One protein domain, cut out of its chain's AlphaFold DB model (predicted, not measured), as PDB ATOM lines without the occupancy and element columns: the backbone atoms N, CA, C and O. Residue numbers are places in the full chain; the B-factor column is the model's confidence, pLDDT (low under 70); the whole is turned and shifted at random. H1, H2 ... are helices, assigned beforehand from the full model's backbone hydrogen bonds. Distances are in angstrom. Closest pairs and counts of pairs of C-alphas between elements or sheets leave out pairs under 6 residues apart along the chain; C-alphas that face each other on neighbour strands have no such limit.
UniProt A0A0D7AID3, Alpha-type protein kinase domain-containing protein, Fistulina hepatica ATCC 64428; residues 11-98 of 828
ATOM      1  N   ILE A  11      38.630  13.468 101.079       54.41
ATOM      2  CA  ILE A  11      37.528  12.923 101.909       54.41
ATOM      3  C   ILE A  11      36.138  13.443 101.453       54.41
ATOM      4  O   ILE A  11      35.110  13.173 102.066       54.41
ATOM      5  N   CYS A  12      36.074  14.277 100.412       57.50
ATOM      6  CA  CYS A  12      34.837  14.919  99.952       57.50
ATOM      7  C   CYS A  12      34.544  14.717  98.459       57.50
ATOM      8  O   CYS A  12      33.606  15.332  97.958       57.50
ATOM      9  N   ASN A  13      35.329  13.877  97.777       55.19
ATOM     10  CA  ASN A  13      35.293  13.699  96.322       55.19
ATOM     11  C   ASN A  13      34.743  12.331  95.870       55.19
ATOM     12  O   ASN A  13      34.882  12.000  94.698       55.19
ATOM     13  N   ASP A  14      34.144  11.539  96.763       56.53
ATOM     14  CA  ASP A  14      33.514  10.272  96.376       56.53
ATOM     15  C   ASP A  14      32.241  10.534  95.551       56.53
ATOM     16  O   ASP A  14      31.334  11.256  95.981       56.53
ATOM     17  N   ASP A  15      32.184   9.941  94.353       59.03
ATOM     18  CA  ASP A  15      31.159  10.215  93.336       59.03
ATOM     19  C   ASP A  15      29.733   9.819  93.772       59.03
ATOM     20  O   ASP A  15      28.764  10.365  93.245       59.03
ATOM     21  N   ASP A  16      29.585   8.960  94.790       65.38
ATOM     22  CA  ASP A  16      28.324   8.387  95.306       65.38
ATOM     23  C   ASP A  16      27.361   9.401  95.978       65.38
ATOM     24  O   ASP A  16      26.395   9.024  96.645       65.38
ATOM     25  N   HIS A  17      27.610  10.707  95.833       58.34
ATOM     26  CA  HIS A  17      26.782  11.844  96.279       58.34
ATOM     27  C   HIS A  17      26.546  11.971  97.805       58.34
ATOM     28  O   HIS A  17      26.122  13.034  98.270       58.34
ATOM     29  N   ASN A  18      26.866  10.957  98.616       64.88
ATOM     30  CA  ASN A  18      26.783  11.023 100.082       64.88
ATOM     31  C   ASN A  18      27.866  11.945 100.692       64.88
ATOM     32  O   ASN A  18      27.690  12.480 101.792       64.88
ATOM     33  N   GLY A  19      28.965  12.185  99.962       74.75
ATOM     34  CA  GLY A  19      30.101  13.001 100.397       74.75
ATOM     35  C   GLY A  19      30.778  12.408 101.634       74.75
ATOM     36  O   GLY A  19      30.904  11.196 101.750       74.75
ATOM     37  N   CYS A  20      31.129  13.249 102.614       77.50
ATOM     38  CA  CYS A  20      31.566  12.822 103.954       77.50
ATOM     39  C   CYS A  20      30.391  12.242 104.782       77.50
ATOM     40  O   CYS A  20      30.039  12.743 105.860       77.50
ATOM     41  N   GLY A  21      29.679  11.278 104.206       59.41
ATOM     42  CA  GLY A  21      28.392  10.803 104.679       59.41
ATOM     43  C   GLY A  21      28.506   9.855 105.856       59.41
ATOM     44  O   GLY A  21      27.822  10.045 106.862       59.41
ATOM     45  N   ASP A  22      29.423   8.901 105.732       65.69
ATOM     46  CA  ASP A  22      29.498   7.715 106.585       65.69
ATOM     47  C   ASP A  22      30.608   7.810 107.658       65.69
ATOM     48  O   ASP A  22      30.632   7.032 108.608       65.69
ATOM     49  N   ASP A  23      31.455   8.847 107.591       78.31
ATOM     50  CA  ASP A  23      32.470   9.195 108.608       78.31
ATOM     51  C   ASP A  23      31.880   9.597 109.979       78.31
ATOM     52  O   ASP A  23      32.581   9.629 110.997       78.31
ATOM     53  N   PHE A  24      30.599   9.980 110.024       88.81
ATOM     54  CA  PHE A  24      29.995  10.667 111.167       88.81
ATOM     55  C   PHE A  24      28.841   9.866 111.790       88.81
ATOM     56  O   PHE A  24      27.681  10.056 111.436       88.81
ATOM     57  N   LEU A  25      29.166   9.052 112.802       85.69
ATOM     58  CA  LEU A  25      28.278   8.153 113.574       85.69
ATOM     59  C   LEU A  25      26.867   8.686 113.933       85.69
ATOM     60  O   LEU A  25      25.925   7.912 114.055       85.69
ATOM     61  N   TYR A  26      26.716   9.996 114.141       87.06
ATOM     62  CA  TYR A  26      25.474  10.678 114.525       87.06
ATOM     63  C   TYR A  26      25.035  11.768 113.521       87.06
ATOM     64  O   TYR A  26      24.270  12.674 113.881       87.06
ATOM     65  N   LYS A  27      25.530  11.741 112.278       86.75
ATOM     66  CA  LYS A  27      24.994  12.540 111.162       86.75
ATOM     67  C   LYS A  27      23.615  11.985 110.782       86.75
ATOM     68  O   LYS A  27      23.400  10.780 110.804       86.75
ATOM     69  N   ARG A  28      22.652  12.874 110.526       79.81
ATOM     70  CA  ARG A  28      21.234  12.512 110.306       79.81
ATOM     71  C   ARG A  28      20.747  12.758 108.886       79.81
ATOM     72  O   ARG A  28      19.766  12.157 108.469       79.81
ATOM     73  N   ASP A  29      21.432  13.648 108.182       80.12
ATOM     74  CA  ASP A  29      21.036  14.176 106.886       80.12
ATOM     75  C   ASP A  29      22.032  13.653 105.838       80.12
ATOM     76  O   ASP A  29      23.239  13.623 106.101       80.12
ATOM     77  N   ILE A  30      21.553  13.202 104.677       79.81
ATOM     78  CA  ILE A  30      22.382  12.637 103.591       79.81
ATOM     79  C   ILE A  30      23.188  13.758 102.902       79.81
ATOM     80  O   ILE A  30      22.752  14.909 102.872       79.81
ATOM     81  N   GLY A  31      24.370  13.441 102.359       83.00
ATOM     82  CA  GLY A  31      25.199  14.404 101.617       83.00
ATOM     83  C   GLY A  31      26.192  15.200 102.479       83.00
ATOM     84  O   GLY A  31      26.488  14.842 103.622       83.00
ATOM     85  N   LEU A  32      26.731  16.293 101.923       83.25
ATOM     86  CA  LEU A  32      27.814  17.085 102.527       83.25
ATOM     87  C   LEU A  32      27.481  17.622 103.931       83.25
ATOM     88  O   LEU A  32      26.425  18.198 104.177       83.25
ATOM     89  N   CYS A  33      28.446  17.535 104.850       87.81
ATOM     90  CA  CYS A  33      28.324  18.159 106.167       87.81
ATOM     91  C   CYS A  33      28.400  19.700 106.107       87.81
ATOM     92  O   CYS A  33      28.913  20.294 105.156       87.81
ATOM     93  N   ALA A  34      27.993  20.365 107.195       85.81
ATOM     94  CA  ALA A  34      27.982  21.828 107.302       85.81
ATOM     95  C   ALA A  34      29.338  22.517 107.025       85.81
ATOM     96  O   ALA A  34      29.348  23.663 106.576       85.81
ATOM     97  N   LYS A  35      30.479  21.848 107.271       91.94
ATOM     98  CA  LYS A  35      31.802  22.391 106.913       91.94
ATOM     99  C   LYS A  35      32.037  22.337 105.404       91.94
ATOM    100  O   LYS A  35      32.396  23.353 104.814       91.94
ATOM    101  N   CYS A  36      31.801  21.183 104.788       91.25
ATOM    102  CA  CYS A  36      32.038  20.971 103.362       91.25
ATOM    103  C   CYS A  36      31.063  21.777 102.493       91.25
ATOM    104  O   CYS A  36      31.475  22.310 101.473       91.25
ATOM    105  N   ILE A  37      29.821  21.989 102.950       89.75
ATOM    106  CA  ILE A  37      28.875  22.923 102.318       89.75
ATOM    107  C   ILE A  37      29.457  24.347 102.234       89.75
ATOM    108  O   ILE A  37      29.351  24.989 101.193       89.75
ATOM    109  N   GLU A  38      30.078  24.863 103.300       92.50
ATOM    110  CA  GLU A  38      30.653  26.219 103.287       92.50
ATOM    111  C   GLU A  38      32.004  26.314 102.561       92.50
ATOM    112  O   GLU A  38      32.315  27.383 102.040       92.50
ATOM    113  N   ILE A  39      32.768  25.218 102.474       93.25
ATOM    114  CA  ILE A  39      33.949  25.112 101.599       93.25
ATOM    115  C   ILE A  39      33.501  25.162 100.131       93.25
ATOM    116  O   ILE A  39      33.868  26.092  99.418       93.25
ATOM    117  N   HIS A  40      32.602  24.262  99.723       90.75
ATOM    118  CA  HIS A  40      32.103  24.161  98.351       90.75
ATOM    119  C   HIS A  40      31.433  25.460  97.871       90.75
ATOM    120  O   HIS A  40      31.661  25.916  96.754       90.75
ATOM    121  N   ARG A  41      30.657  26.127  98.741       92.88
ATOM    122  CA  ARG A  41      30.090  27.462  98.461       92.88
ATOM    123  C   ARG A  41      31.155  28.539  98.263       92.88
ATOM    124  O   ARG A  41      30.931  29.445  97.469       92.88
ATOM    125  N   ALA A  42      32.266  28.485  98.994       94.38
ATOM    126  CA  ALA A  42      33.356  29.442  98.836       94.38
ATOM    127  C   ALA A  42      34.143  29.199  97.541       94.38
ATOM    128  O   ALA A  42      34.469  30.156  96.849       94.38
ATOM    129  N   GLU A  43      34.377  27.933  97.192       94.19
ATOM    130  CA  GLU A  43      35.039  27.513  95.950       94.19
ATOM    131  C   GLU A  43      34.205  27.892  94.718       94.19
ATOM    132  O   GLU A  43      34.712  28.570  93.828       94.19
ATOM    133  N   GLN A  44      32.899  27.587  94.705       93.62
ATOM    134  CA  GLN A  44      31.975  28.029  93.647       93.62
ATOM    135  C   GLN A  44      31.922  29.560  93.483       93.62
ATOM    136  O   GLN A  44      31.664  30.058  92.389       93.62
ATOM    137  N   GLN A  45      32.132  30.314  94.567       96.06
ATOM    138  CA  GLN A  45      32.124  31.784  94.571       96.06
ATOM    139  C   GLN A  45      33.515  32.396  94.343       96.06
ATOM    140  O   GLN A  45      33.624  33.616  94.228       96.06
ATOM    141  N   ASN A  46      34.563  31.568  94.279       95.25
ATOM    142  CA  ASN A  46      35.972  31.964  94.255       95.25
ATOM    143  C   ASN A  46      36.354  32.950  95.392       95.25
ATOM    144  O   ASN A  46      37.201  33.828  95.227       95.25
ATOM    145  N   ASP A  47      35.698  32.828  96.556       96.69
ATOM    146  CA  ASP A  47      35.879  33.698  97.726       96.69
ATOM    147  C   ASP A  47      36.914  33.092  98.686       96.69
ATOM    148  O   ASP A  47      36.584  32.350  99.617       96.69
ATOM    149  N   GLU A  48      38.188  33.438  98.477       95.81
ATOM    150  CA  GLU A  48      39.315  33.016  99.322       95.81
ATOM    151  C   GLU A  48      39.106  33.340 100.815       95.81
ATOM    152  O   GLU A  48      39.528  32.582 101.693       95.81
ATOM    153  N   ILE A  49      38.425  34.449 101.132       94.62
ATOM    154  CA  ILE A  49      38.186  34.888 102.513       94.62
ATOM    155  C   ILE A  49      37.125  33.996 103.169       94.62
ATOM    156  O   ILE A  49      37.259  33.638 104.345       94.62
ATOM    157  N   ARG A  50      36.075  33.610 102.435       93.44
ATOM    158  CA  ARG A  50      35.089  32.620 102.890       93.44
ATOM    159  C   ARG A  50      35.708  31.230 102.985       93.44
ATOM    160  O   ARG A  50      35.473  30.570 103.994       93.44
ATOM    161  N   LEU A  51      36.549  30.830 102.034       95.38
ATOM    162  CA  LEU A  51      37.230  29.532 102.033       95.38
ATOM    163  C   LEU A  51      38.140  29.392 103.259       95.38
ATOM    164  O   LEU A  51      37.991  28.450 104.037       95.38
ATOM    165  N   ALA A  52      38.992  30.387 103.527       93.31
ATOM    166  CA  ALA A  52      39.827  30.425 104.727       93.31
ATOM    167  C   ALA A  52      38.997  30.379 106.028       93.31
ATOM    168  O   ALA A  52      39.368  29.699 106.988       93.31
ATOM    169  N   ARG A  53      37.837  31.054 106.067       94.00
ATOM    170  CA  ARG A  53      36.902  30.998 107.208       94.00
ATOM    171  C   ARG A  53      36.229  29.633 107.362       94.00
ATOM    172  O   ARG A  53      36.024  29.217 108.500       94.00
ATOM    173  N   ALA A  54      35.878  28.963 106.264       93.56
ATOM    174  CA  ALA A  54      35.246  27.646 106.256       93.56
ATOM    175  C   ALA A  54      36.236  26.556 106.695       93.56
ATOM    176  O   ALA A  54      35.933  25.772 107.594       93.56
ATOM    177  N   LEU A  55      37.464  26.580 106.165       92.94
ATOM    178  CA  LEU A  55      38.571  25.718 106.592       92.94
ATOM    179  C   LEU A  55      38.876  25.879 108.091       92.94
ATOM    180  O   LEU A  55      39.074  24.880 108.787       92.94
ATOM    181  N   ALA A  56      38.818  27.110 108.613       93.50
ATOM    182  CA  ALA A  56      38.998  27.418 110.033       93.50
ATOM    183  C   ALA A  56      37.806  27.037 110.945       93.50
ATOM    184  O   ALA A  56      37.904  27.196 112.166       93.50
ATOM    185  N   LEU A  57      36.682  26.531 110.416       92.69
ATOM    186  CA  LEU A  57      35.596  26.020 111.258       92.69
ATOM    187  C   LEU A  57      36.026  24.740 111.982       92.69
ATOM    188  O   LEU A  57      36.424  23.749 111.360       92.69
ATOM    189  N   LYS A  58      35.864  24.741 113.309       92.50
ATOM    190  CA  LYS A  58      35.877  23.521 114.120       92.50
ATOM    191  C   LYS A  58      34.627  22.691 113.834       92.50
ATOM    192  O   LYS A  58      33.547  23.243 113.611       92.50
ATOM    193  N   GLN A  59      34.771  21.375 113.903       93.50
ATOM    194  CA  GLN A  59      33.752  20.416 113.501       93.50
ATOM    195  C   GLN A  59      33.579  19.325 114.558       93.50
ATOM    196  O   GLN A  59      34.556  18.877 115.151       93.50
ATOM    197  N   CYS A  60      32.333  18.916 114.800       93.62
ATOM    198  CA  CYS A  60      32.017  17.783 115.660       93.62
ATOM    199  C   CYS A  60      32.410  16.474 114.963       93.62
ATOM    200  O   CYS A  60      31.819  16.127 113.941       93.62
ATOM    201  N   SER A  61      33.334  15.720 115.556       92.19
ATOM    202  CA  SER A  61      33.828  14.431 115.050       92.19
ATOM    203  C   SER A  61      32.794  13.302 115.025       92.19
ATOM    204  O   SER A  61      33.125  12.198 114.614       92.19
ATOM    205  N   LEU A  62      31.582  13.540 115.533       92.56
ATOM    206  CA  LEU A  62      30.516  12.541 115.605       92.56
ATOM    207  C   LEU A  62      29.344  12.833 114.665       92.56
ATOM    208  O   LEU A  62      28.703  11.895 114.227       92.56
ATOM    209  N   CYS A  63      29.039  14.093 114.337       91.69
ATOM    210  CA  CYS A  63      27.877  14.436 113.495       91.69
ATOM    211  C   CYS A  63      28.180  15.417 112.356       91.69
ATOM    212  O   CYS A  63      27.260  15.950 111.742       91.69
ATOM    213  N   GLY A  64      29.453  15.748 112.122       91.12
ATOM    214  CA  GLY A  64      29.880  16.658 111.059       91.12
ATOM    215  C   GLY A  64      29.462  18.126 111.233       91.12
ATOM    216  O   GLY A  64      29.883  18.968 110.438       91.12
ATOM    217  N   ALA A  65      28.677  18.470 112.260       89.94
ATOM    218  CA  ALA A  65      28.204  19.831 112.504       89.94
ATOM    219  C   ALA A  65      29.360  20.782 112.864       89.94
ATOM    220  O   ALA A  65      30.182  20.478 113.736       89.94
ATOM    221  N   ALA A  66      29.415  21.942 112.208       90.19
ATOM    222  CA  ALA A  66      30.560  22.848 112.238       90.19
ATOM    223  C   ALA A  66      30.205  24.218 112.833       90.19
ATOM    224  O   ALA A  66      29.250  24.864 112.408       90.19
ATOM    225  N   PHE A  67      30.987  24.677 113.814       86.19
ATOM    226  CA  PHE A  67      30.718  25.913 114.553       86.19
ATOM    227  C   PHE A  67      32.010  26.616 114.977       86.19
ATOM    228  O   PHE A  67      32.913  25.998 115.538       86.19
ATOM    229  N   LYS A  68      32.059  27.947 114.823       84.19
ATOM    230  CA  LYS A  68      33.189  28.790 115.276       84.19
ATOM    231  C   LYS A  68      33.500  28.625 116.772       84.19
ATOM    232  O   LYS A  68      34.658  28.674 117.168       84.19
ATOM    233  N   ASN A  69      32.465  28.382 117.579       81.44
ATOM    234  CA  ASN A  69      32.535  28.322 119.041       81.44
ATOM    235  C   ASN A  69      32.446  26.884 119.593       81.44
ATOM    236  O   ASN A  69      32.006  26.693 120.726       81.44
ATOM    237  N   LEU A  70      32.834  25.864 118.818       85.44
ATOM    238  CA  LEU A  70      32.980  24.509 119.359       85.44
ATOM    239  C   LEU A  70      34.093  24.527 120.428       85.44
ATOM    240  O   LEU A  70      35.243  24.867 120.122       85.44
ATOM    241  N   SER A  71      33.769  24.230 121.692       78.88
ATOM    242  CA  SER A  71      34.793  24.259 122.743       78.88
ATOM    243  C   SER A  71      35.778  23.108 122.556       78.88
ATOM    244  O   SER A  71      35.383  21.967 122.334       78.88
ATOM    245  N   SER A  72      37.067  23.411 122.693       74.06
ATOM    246  CA  SER A  72      38.139  22.412 122.801       74.06
ATOM    247  C   SER A  72      38.131  21.661 124.140       74.06
ATOM    248  O   SER A  72      38.958  20.785 124.344       74.06
ATOM    249  N   GLU A  73      37.212  21.997 125.049       77.50
ATOM    250  CA  GLU A  73      36.969  21.280 126.307       77.50
ATOM    251  C   GLU A  73      35.999  20.098 126.118       77.50
ATOM    252  O   GLU A  73      35.998  19.167 126.921       77.50
ATOM    253  N   ASN A  74      35.190  20.112 125.049       80.69
ATOM    254  CA  ASN A  74      34.199  19.079 124.738       80.69
ATOM    255  C   ASN A  74      34.827  17.946 123.912       80.69
ATOM    256  O   ASN A  74      34.415  17.683 122.778       80.69
ATOM    257  N   CYS A  75      35.855  17.301 124.454       80.62
ATOM    258  CA  CYS A  75      36.496  16.162 123.805       80.62
ATOM    259  C   CYS A  75      35.966  14.823 124.332       80.62
ATOM    260  O   CYS A  75      35.624  14.692 125.508       80.62
ATOM    261  N   LEU A  76      35.946  13.824 123.451       87.44
ATOM    262  CA  LEU A  76      35.853  12.413 123.828       87.44
ATOM    263  C   LEU A  76      37.123  11.963 124.578       87.44
ATOM    264  O   LEU A  76      38.143  12.659 124.519       87.44
ATOM    265  N   PRO A  77      37.117  10.785 125.236       83.88
ATOM    266  CA  PRO A  77      38.312  10.221 125.876       83.88
ATOM    267  C   PRO A  77      39.515  10.029 124.932       83.88
ATOM    268  O   PRO A  77      40.653  10.027 125.390       83.88
ATOM    269  N   ASP A  78      39.271   9.912 123.623       83.81
ATOM    270  CA  ASP A  78      40.289   9.832 122.562       83.81
ATOM    271  C   ASP A  78      40.808  11.205 122.069       83.81
ATOM    272  O   ASP A  78      41.657  11.274 121.182       83.81
ATOM    273  N   GLY A  79      40.309  12.309 122.636       86.56
ATOM    274  CA  GLY A  79      40.704  13.676 122.292       86.56
ATOM    275  C   GLY A  79      39.943  14.316 121.122       86.56
ATOM    276  O   GLY A  79      40.151  15.506 120.865       86.56
ATOM    277  N   ARG A  80      39.044  13.604 120.427       89.06
ATOM    278  CA  ARG A  80      38.257  14.176 119.318       89.06
ATOM    279  C   ARG A  80      37.216  15.190 119.817       89.06
ATOM    280  O   ARG A  80      36.503  14.934 120.786       89.06
ATOM    281  N   GLN A  81      37.111  16.342 119.144       89.06
ATOM    282  CA  GLN A  81      36.203  17.440 119.520       89.06
ATOM    283  C   GLN A  81      34.750  17.163 119.117       89.06
ATOM    284  O   GLN A  81      34.463  16.779 117.985       89.06
ATOM    285  N   THR A  82      33.811  17.454 120.018       90.19
ATOM    286  CA  THR A  82      32.380  17.169 119.846       90.19
ATOM    287  C   THR A  82      31.492  18.361 120.204       90.19
ATOM    288  O   THR A  82      31.881  19.286 120.922       90.19
ATOM    289  N   CYS A  83      30.258  18.362 119.695       91.25
ATOM    290  CA  CYS A  83      29.215  19.254 120.191       91.25
ATOM    291  C   CYS A  83      28.547  18.643 121.435       91.25
ATOM    292  O   CYS A  83      28.469  17.423 121.563       91.25
ATOM    293  N   VAL A  84      28.022  19.488 122.332       86.94
ATOM    294  CA  VAL A  84      27.428  19.057 123.619       86.94
ATOM    295  C   VAL A  84      26.352  17.979 123.433       86.94
ATOM    296  O   VAL A  84      26.287  17.044 124.222       86.94
ATOM    297  N   ARG A  85      25.559  18.066 122.355       88.69
ATOM    298  CA  ARG A  85      24.546  17.062 121.992       88.69
ATOM    299  C   ARG A  85      25.161  15.675 121.788       88.69
ATOM    300  O   ARG A  85      24.728  14.728 122.423       88.69
ATOM    301  N   CYS A  86      26.171  15.565 120.929       90.94
ATOM    302  CA  CYS A  86      26.803  14.282 120.621       90.94
ATOM    303  C   CYS A  86      27.692  13.774 121.757       90.94
ATOM    304  O   CYS A  86      27.811  12.568 121.913       90.94
ATOM    305  N   LEU A  87      28.270  14.666 122.570       89.25
ATOM    306  CA  LEU A  87      28.965  14.272 123.796       89.25
ATOM    307  C   LEU A  87      27.996  13.641 124.804       89.25
ATOM    308  O   LEU A  87      28.325  12.631 125.411       89.25
ATOM    309  N   ARG A  88      26.792  14.215 124.952       86.50
ATOM    310  CA  ARG A  88      25.731  13.660 125.796       86.50
ATOM    311  C   ARG A  88      25.274  12.292 125.278       86.50
ATOM    312  O   ARG A  88      25.398  11.329 126.021       86.50
ATOM    313  N   THR A  89      24.882  12.190 124.004       87.12
ATOM    314  CA  THR A  89      24.457  10.912 123.397       87.12
ATOM    315  C   THR A  89      25.544   9.838 123.463       87.12
ATOM    316  O   THR A  89      25.248   8.706 123.811       87.12
ATOM    317  N   TYR A  90      26.818  10.193 123.270       90.12
ATOM    318  CA  TYR A  90      27.923   9.247 123.440       90.12
ATOM    319  C   TYR A  90      27.995   8.648 124.856       90.12
ATOM    320  O   TYR A  90      28.253   7.455 124.992       90.12
ATOM    321  N   TYR A  91      27.758   9.439 125.908       87.50
ATOM    322  CA  TYR A  91      27.729   8.927 127.285       87.50
ATOM    323  C   TYR A  91      26.413   8.217 127.647       87.50
ATOM    324  O   TYR A  91      26.448   7.277 128.437       87.50
ATOM    325  N   GLU A  92      25.285   8.618 127.052       83.44
ATOM    326  CA  GLU A  92      23.997   7.908 127.151       83.44
ATOM    327  C   GLU A  92      24.107   6.494 126.539       83.44
ATOM    328  O   GLU A  92      23.688   5.524 127.168       83.44
ATOM    329  N   ASP A  93      24.772   6.366 125.385       84.88
ATOM    330  CA  ASP A  93      25.061   5.091 124.707       84.88
ATOM    331  C   ASP A  93      26.151   4.256 125.423       84.88
ATOM    332  O   ASP A  93      26.206   3.036 125.266       84.88
ATOM    333  N   ASN A  94      27.036   4.889 126.207       84.00
ATOM    334  CA  ASN A  94      28.185   4.246 126.870       84.00
ATOM    335  C   ASN A  94      28.193   4.483 128.400       84.00
ATOM    336  O   ASN A  94      29.144   5.070 128.936       84.00
ATOM    337  N   PRO A  95      27.182   3.996 129.149       74.31
ATOM    338  CA  PRO A  95      27.011   4.301 130.575       74.31
ATOM    339  C   PRO A  95      28.155   3.794 131.472       74.31
ATOM    340  O   PRO A  95      28.350   4.301 132.576       74.31
ATOM    341  N   THR A  96      28.956   2.831 131.008       76.75
ATOM    342  CA  THR A  96      30.151   2.323 131.707       76.75
ATOM    343  C   THR A  96      31.315   3.320 131.751       76.75
ATOM    344  O   THR A  96      32.217   3.157 132.571       76.75
ATOM    345  N   LEU A  97      31.304   4.367 130.915       75.56
ATOM    346  CA  LEU A  97      32.337   5.412 130.885       75.56
ATOM    347  C   LEU A  97      32.072   6.565 131.873       75.56
ATOM    348  O   LEU A  97      32.886   7.482 131.990       75.56
ATOM    349  N   HIS A  98      30.947   6.550 132.595       63.31
ATOM    350  CA  HIS A  98      30.565   7.646 133.480       63.31
ATOM    351  C   HIS A  98      31.271   7.632 134.847       63.31
ATOM    352  O   HIS A  98      31.136   6.707 135.645       63.31
TER     353      HIS A  98
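This is residues 11 to 98 of the 828 residues of the protein "Alpha-type protein kinase domain-containing protein" of Fistulina hepatica ATCC 64428 (UniProt A0A0D7AID3). With little regular structure, this is an elongated body of loops with a helical hairpin, H1 and H2, at one end and a single helix, H3, toward the other. Residues 11 to 33 form a loop at one side, and the looping residues 56 to 83 join the two ends. The printed part has 88 residues, 29 of them in three named helices, H1, H2, H3 in order, with no named strand; the class is all helix. It is only just compact, close to loose, with a radius of gyration of the C-alphas of 14.3 A and spans of 48 by 29 by 18 A.

H1, residues 34 to 44, begins at C-alpha (27.982, 21.828, 107.302) and is 15.5 A long. H2 is residues 48 to 55. H3, residues 84 to 93, is 14.2 A long and ends at C-alpha (25.061, 5.091, 124.707).

H1 and H2 touch as a hairpin, opposite ways at a shallow tilt of 20 degrees; their closest C-alphas, of Ala 42 and Leu 51, are 5.0 A apart. H3 is apart from both. Every O i to N i+4 pair is within hydrogen-bond range in H2 and H3, and 6 of 7 in H1.

The C-alphas farthest apart, of Asn 46 and Thr 96, are 48.1 A apart. The printed part has no cut; the link from H2 to H3 is long. Residues 11 to 18, 21 to 22 and 98 have pLDDT under 70.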